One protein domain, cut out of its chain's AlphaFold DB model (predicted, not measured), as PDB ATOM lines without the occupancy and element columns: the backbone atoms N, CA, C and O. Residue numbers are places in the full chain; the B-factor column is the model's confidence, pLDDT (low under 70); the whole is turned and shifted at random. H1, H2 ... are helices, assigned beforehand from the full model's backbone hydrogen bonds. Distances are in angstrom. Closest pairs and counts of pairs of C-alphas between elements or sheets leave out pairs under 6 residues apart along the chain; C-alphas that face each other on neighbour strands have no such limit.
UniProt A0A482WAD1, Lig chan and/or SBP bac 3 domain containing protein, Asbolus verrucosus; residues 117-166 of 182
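AT A GLANCE: This is residues 117 to 166 of the 182 residues of the protein "Lig chan and/or SBP bac 3 domain containing protein" of Asbolus verrucosus (UniProt A0A482WAD1). This is a long helical hairpin with unequal legs: one long, unbent helix, H1, makes the length, and a much shorter helix, H2, folds back at its far end and slants away from it. The first part of H1, residues 117 to 134, stands free as an arm. The printed part has 50 residues, with two named helices in the order H1, H2 and no named strand, and its class is all helix. It is only just extended, close to loose, with a radius of gyration of the C-alphas of 14.9 A, and it spans 49 by 22 by 10 A.

HOW THE PARTS SIT: Start at Gly 117 and go along H1, residues 117 to 149; a tight link of 3 residues then leads to H2, residues 153 to 165. Look at Thr 146 and Phe 153, where the two helices touch: their C-alphas, the closest of the two elements, are 6.4 A apart. H1 touches H2 with residues 142 to 146 alone, and H2 touches H1 with residues 153 to 157 alone. They run opposite ways at a steep tilt of 43 degrees and form a helical hairpin. In H1 and H2 every O i to N i+4 pair is within hydrogen-bond range.

IN THESE COORDINATES: Find C-alpha 117 at (25.901, 1.028, 153.863); from there H1 runs 48.6 A to C-alpha 149 at (46.390, 43.243, 141.245). Pick up H2 at C-alpha 153 and follow it for 18.4 A to C-alpha 165 at (37.091, 29.560, 160.015).

THE WHOLE: The two C-alphas farthest apart, those of Gly 117 and Asn 150, are 49.0 A apart, and the outline is a rod. Residues 147 to 152, of which 147 to 149 belong to H1, also stand free. The printed part has no cut. In the B-factor column, residues 146 to 166 are under 70, and the mean pLDDT of the printed part is 78.1.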
ATOM      1  N   GLY A 117      24.536   0.546 154.109       83.38
ATOM      2  CA  GLY A 117      25.901   1.028 153.863       83.38
ATOM      3  C   GLY A 117      26.053   1.893 152.604       83.38
ATOM      4  O   GLY A 117      26.844   2.836 152.600       83.38
ATOM      5  N   GLY A 118      25.240   1.647 151.570       87.56
ATOM      6  CA  GLY A 118      25.242   2.449 150.343       87.56
ATOM      7  C   GLY A 118      24.877   3.922 150.571       87.56
ATOM      8  O   GLY A 118      25.481   4.801 149.962       87.56
ATOM      9  N   VAL A 119      23.952   4.210 151.495       90.75
ATOM     10  CA  VAL A 119      23.519   5.588 151.789       90.75
ATOM     11  C   VAL A 119      24.653   6.381 152.435       90.75
ATOM     12  O   VAL A 119      24.932   7.507 152.030       90.75
ATOM     13  N   PHE A 120      25.367   5.780 153.389       88.75
ATOM     14  CA  PHE A 120      26.514   6.425 154.031       88.75
ATOM     15  C   PHE A 120      27.655   6.686 153.041       88.75
ATOM     16  O   PHE A 120      28.250   7.762 153.071       88.75
ATOM     17  N   LEU A 121      27.924   5.751 152.125       90.94
ATOM     18  CA  LEU A 121      28.974   5.904 151.115       90.94
ATOM     19  C   LEU A 121      28.693   7.077 150.167       90.94
ATOM     20  O   LEU A 121      29.589   7.884 149.898       90.94
ATOM     21  N   VAL A 122      27.450   7.209 149.697       95.44
ATOM     22  CA  VAL A 122      27.042   8.331 148.839       95.44
ATOM     23  C   VAL A 122      27.142   9.658 149.592       95.44
ATOM     24  O   VAL A 122      27.658  10.625 149.032       95.44
ATOM     25  N   LEU A 123      26.731   9.706 150.865       95.19
ATOM     26  CA  LEU A 123      26.841  10.915 151.689       95.19
ATOM     27  C   LEU A 123      28.297  11.363 151.863       95.19
ATOM     28  O   LEU A 123      28.613  12.513 151.565       95.19
ATOM     29  N   PHE A 124      29.196  10.463 152.272       94.88
ATOM     30  CA  PHE A 124      30.615  10.802 152.436       94.88
ATOM     31  C   PHE A 124      31.251  11.272 151.126       94.88
ATOM     32  O   PHE A 124      31.961  12.278 151.107       94.88
ATOM     33  N   THR A 125      30.958  10.583 150.023       96.00
ATOM     34  CA  THR A 125      31.510  10.926 148.707       96.00
ATOM     35  C   THR A 125      30.984  12.277 148.216       96.00
ATOM     36  O   THR A 125      31.761  13.106 147.744       96.00
ATOM     37  N   GLY A 126      29.684  12.540 148.382       96.56
ATOM     38  CA  GLY A 126      29.058  13.808 148.008       96.56
ATOM     39  C   GLY A 126      29.592  14.991 148.815       96.56
ATOM     40  O   GLY A 126      29.948  16.018 148.239       96.56
ATOM     41  N   THR A 127      29.727  14.840 150.137       95.75
ATOM     42  CA  THR A 127      30.315  15.883 150.989       95.75
ATOM     43  C   THR A 127      31.777  16.144 150.631       95.75
ATOM     44  O   THR A 127      32.183  17.302 150.542       95.75
ATOM     45  N   PHE A 128      32.568  15.099 150.377       96.00
ATOM     46  CA  PHE A 128      33.981  15.243 150.029       96.00
ATOM     47  C   PHE A 128      34.187  15.948 148.682       96.00
ATOM     48  O   PHE A 128      34.983  16.883 148.589       96.00
ATOM     49  N   LEU A 129      33.427  15.563 147.651       95.38
ATOM     50  CA  LEU A 129      33.474  16.220 146.342       95.38
ATOM     51  C   LEU A 129      33.001  17.674 146.412       95.38
ATOM     52  O   LEU A 129      33.634  18.545 145.817       95.38
ATOM     53  N   GLY A 130      31.938  17.957 147.172       95.81
ATOM     54  CA  GLY A 130      31.460  19.325 147.387       95.81
ATOM     55  C   GLY A 130      32.494  20.199 148.098       95.81
ATOM     56  O   GLY A 130      32.724  21.343 147.703       95.81
ATOM     57  N   PHE A 131      33.182  19.641 149.096       93.12
ATOM     58  CA  PHE A 131      34.268  20.325 149.788       93.12
ATOM     59  C   PHE A 131      35.420  20.650 148.830       93.12
ATOM     60  O   PHE A 131      35.834  21.803 148.743       93.12
ATOM     61  N   ILE A 132      35.890  19.679 148.041       92.62
ATOM     62  CA  ILE A 132      36.954  19.907 147.051       92.62
ATOM     63  C   ILE A 132      36.533  20.950 146.009       92.62
ATOM     64  O   ILE A 132      37.307  21.863 145.725       92.62
ATOM     65  N   GLY A 133      35.314  20.851 145.471       93.56
ATOM     66  CA  GLY A 133      34.786  21.816 144.506       93.56
ATOM     67  C   GLY A 133      34.806  23.245 145.054       93.56
ATOM     68  O   GLY A 133      35.319  24.149 144.398       93.56
ATOM     69  N   SER A 134      34.363  23.430 146.301       90.69
ATOM     70  CA  SER A 134      34.388  24.733 146.974       90.69
ATOM     71  C   SER A 134      35.811  25.289 147.138       90.69
ATOM     72  O   SER A 134      36.050  26.469 146.870       90.69
ATOM     73  N   PHE A 135      36.783  24.449 147.510       86.38
ATOM     74  CA  PHE A 135      38.189  24.861 147.608       86.38
ATOM     75  C   PHE A 135      38.791  25.234 146.250       86.38
ATOM     76  O   PHE A 135      39.554  26.196 146.166       86.38
ATOM     77  N   ILE A 136      38.450  24.496 145.191       88.44
ATOM     78  CA  ILE A 136      38.923  24.769 143.832       88.44
ATOM     79  C   ILE A 136      38.368  26.106 143.335       88.44
ATOM     80  O   ILE A 136      39.142  26.942 142.870       88.44
ATOM     81  N   GLU A 137      37.066  26.356 143.477       89.31
ATOM     82  CA  GLU A 137      36.462  27.637 143.091       89.31
ATOM     83  C   GLU A 137      37.066  28.811 143.864       89.31
ATOM     84  O   GLU A 137      37.378  29.852 143.277       89.31
ATOM     85  N   LEU A 138      37.301  28.636 145.168       84.06
ATOM     86  CA  LEU A 138      37.964  29.637 145.997       84.06
ATOM     87  C   LEU A 138      39.393  29.912 145.503       84.06
ATOM     88  O   LEU A 138      39.778  31.072 145.340       84.06
ATOM     89  N   ALA A 139      40.161  28.864 145.198       82.00
ATOM     90  CA  ALA A 139      41.518  28.990 144.678       82.00
ATOM     91  C   ALA A 139      41.551  29.685 143.307       82.00
ATOM     92  O   ALA A 139      42.357  30.596 143.109       82.00
ATOM     93  N   PHE A 140      40.651  29.326 142.384       85.12
ATOM     94  CA  PHE A 140      40.527  29.990 141.080       85.12
ATOM     95  C   PHE A 140      40.139  31.461 141.224       85.12
ATOM     96  O   PHE A 140      40.732  32.324 140.575       85.12
ATOM     97  N   ARG A 141      39.190  31.776 142.111       82.31
ATOM     98  CA  ARG A 141      38.758  33.154 142.370       82.31
ATOM     99  C   ARG A 141      39.904  34.020 142.890       82.31
ATOM    100  O   ARG A 141      40.059  35.158 142.445       82.31
ATOM    101  N   ILE A 142      40.710  33.487 143.804       77.56
ATOM    102  CA  ILE A 142      41.877  34.184 144.355       77.56
ATOM    103  C   ILE A 142      42.971  34.317 143.293       77.56
ATOM    104  O   ILE A 142      43.572  35.386 143.174       77.56
ATOM    105  N   TYR A 143      43.202  33.282 142.481       78.38
ATOM    106  CA  TYR A 143      44.187  33.313 141.401       78.38
ATOM    107  C   TYR A 143      43.876  34.399 140.361       78.38
ATOM    108  O   TYR A 143      44.750  35.209 140.049       78.38
ATOM    109  N   THR A 144      42.628  34.488 139.888       75.00
ATOM    110  CA  THR A 144      42.208  35.531 138.937       75.00
ATOM    111  C   THR A 144      42.365  36.931 139.533       75.00
ATOM    112  O   THR A 144      42.970  37.793 138.901       75.00
ATOM    113  N   LYS A 145      41.937  37.146 140.787       73.69
ATOM    114  CA  LYS A 145      42.113  38.439 141.474       73.69
ATOM    115  C   LYS A 145      43.577  38.826 141.677       73.69
ATOM    116  O   LYS A 145      43.934  39.994 141.540       73.69
ATOM    117  N   THR A 146      44.431  37.856 141.990       66.38
ATOM    118  CA  THR A 146      45.868  38.084 142.194       66.38
ATOM    119  C   THR A 146      46.561  38.466 140.887       66.38
ATOM    120  O   THR A 146      47.424  39.344 140.885       66.38
ATOM    121  N   LYS A 147      46.150  37.859 139.763       66.94
ATOM    122  CA  LYS A 147      46.677  38.169 138.428       66.94
ATOM    123  C   LYS A 147      46.379  39.611 137.994       66.94
ATOM    124  O   LYS A 147      47.197  40.201 137.299       66.94
ATOM    125  N   GLU A 148      45.254  40.182 138.425       65.56
ATOM    126  CA  GLU A 148      44.868  41.564 138.100       65.56
ATOM    127  C   GLU A 148      45.524  42.624 139.003       65.56
ATOM    128  O   GLU A 148      45.660  43.770 138.586       65.56
ATOM    129  N   SER A 149      45.955  42.267 140.222       59.91
ATOM    130  CA  SER A 149      46.390  43.243 141.245       59.91
ATOM    131  C   SER A 149      47.818  43.063 141.794       59.91
ATOM    132  O   SER A 149      48.261  43.890 142.584       59.91
ATOM    133  N   ASN A 150      48.575  42.048 141.349       56.53
ATOM    134  CA  ASN A 150      50.017  41.873 141.624       56.53
ATOM    135  C   ASN A 150      50.400  41.873 143.128       56.53
ATOM    136  O   ASN A 150      51.425  42.419 143.536       56.53
ATOM    137  N   LEU A 151      49.564  41.259 143.974       60.41
ATOM    138  CA  LEU A 151      49.767  41.145 145.427       60.41
ATOM    139  C   LEU A 151      50.089  39.701 145.865       60.41
ATOM    140  O   LEU A 151      49.860  38.730 145.150       60.41
ATOM    141  N   SER A 152      50.666  39.539 147.062       56.19
ATOM    142  CA  SER A 152      51.192  38.251 147.544       56.19
ATOM    143  C   SER A 152      50.086  37.236 147.897       56.19
ATOM    144  O   SER A 152      49.479  37.298 148.968       56.19
ATOM    145  N   PHE A 153      49.904  36.247 147.014       58.44
ATOM    146  CA  PHE A 153      48.912  35.155 147.052       58.44
ATOM    147  C   PHE A 153      48.681  34.510 148.435       58.44
ATOM    148  O   PHE A 153      47.545  34.240 148.822       58.44
ATOM    149  N   LYS A 154      49.742  34.285 149.226       56.59
ATOM    150  CA  LYS A 154      49.639  33.615 150.538       56.59
ATOM    151  C   LYS A 154      48.954  34.457 151.620       56.59
ATOM    152  O   LYS A 154      48.347  33.879 152.520       56.59
ATOM    153  N   LYS A 155      49.063  35.791 151.571       64.19
ATOM    154  CA  LYS A 155      48.462  36.673 152.589       64.19
ATOM    155  C   LYS A 155      46.951  36.811 152.385       64.19
ATOM    156  O   LYS A 155      46.214  36.737 153.364       64.19
ATOM    157  N   GLU A 156      46.505  36.896 151.132       66.19
ATOM    158  CA  GLU A 156      45.082  36.981 150.771       66.19
ATOM    159  C   GLU A 156      44.354  35.645 151.017       66.19
ATOM    160  O   GLU A 156      43.298  35.616 151.646       66.19
ATOM    161  N   LEU A 157      44.973  34.516 150.633       65.81
ATOM    162  CA  LEU A 157      44.437  33.167 150.866       65.81
ATOM    163  C   LEU A 157      44.291  32.854 152.363       65.81
ATOM    164  O   LEU A 157      43.255  32.351 152.795       65.81
ATOM    165  N   MET A 158      45.310  33.168 153.176       63.94
ATOM    166  CA  MET A 158      45.243  32.951 154.625       63.94
ATOM    167  C   MET A 158      44.223  33.892 155.289       63.94
ATOM    168  O   MET A 158      43.608  33.509 156.283       63.94
ATOM    169  N   GLY A 159      44.017  35.093 154.738       65.62
ATOM    170  CA  GLY A 159      42.997  36.044 155.179       65.62
ATOM    171  C   GLY A 159      41.574  35.537 154.940       65.62
ATOM    172  O   GLY A 159      40.786  35.488 155.886       65.62
ATOM    173  N   GLU A 160      41.261  35.085 153.721       67.38
ATOM    174  CA  GLU A 160      39.937  34.527 153.408       67.38
ATOM    175  C   GLU A 160      39.690  33.195 154.136       67.38
ATOM    176  O   GLU A 160      38.634  33.013 154.739       67.38
ATOM    177  N   MET A 161      40.681  32.297 154.212       67.44
ATOM    178  CA  MET A 161      40.549  31.033 154.951       67.44
ATOM    179  C   MET A 161      40.336  31.261 156.460       67.44
ATOM    180  O   MET A 161      39.526  30.583 157.091       67.44
ATOM    181  N   ARG A 162      41.010  32.261 157.052       66.69
ATOM    182  CA  ARG A 162      40.814  32.662 158.458       66.69
ATOM    183  C   ARG A 162      39.446  33.310 158.694       66.69
ATOM    184  O   ARG A 162      38.907  33.166 159.790       66.69
ATOM    185  N   PHE A 163      38.887  33.997 157.699       64.38
ATOM    186  CA  PHE A 163      37.539  34.562 157.757       64.38
ATOM    187  C   PHE A 163      36.469  33.463 157.766       64.38
ATOM    188  O   PHE A 163      35.619  33.474 158.646       64.38
ATOM    189  N   PHE A 164      36.571  32.454 156.894       65.81
ATOM    190  CA  PHE A 164      35.636  31.319 156.889       65.81
ATOM    191  C   PHE A 164      35.717  30.454 158.159       65.81
ATOM    192  O   PHE A 164      34.696  29.974 158.645       65.81
ATOM    193  N   ILE A 165      36.910  30.291 158.745       65.81
ATOM    194  CA  ILE A 165      37.091  29.560 160.015       65.81
ATOM    195  C   ILE A 165      36.565  30.374 161.214       65.81
ATOM    196  O   ILE A 165      36.095  29.805 162.202       65.81
ATOM    197  N   ARG A 166      36.573  31.712 161.141       62.47
ATOM    198  CA  ARG A 166      35.848  32.564 162.094       62.47
ATOM    199  C   ARG A 166      34.380  32.645 161.679       62.47
ATOM    200  O   ARG A 166      33.954  33.615 161.068       62.47
TER     201      ARG A 166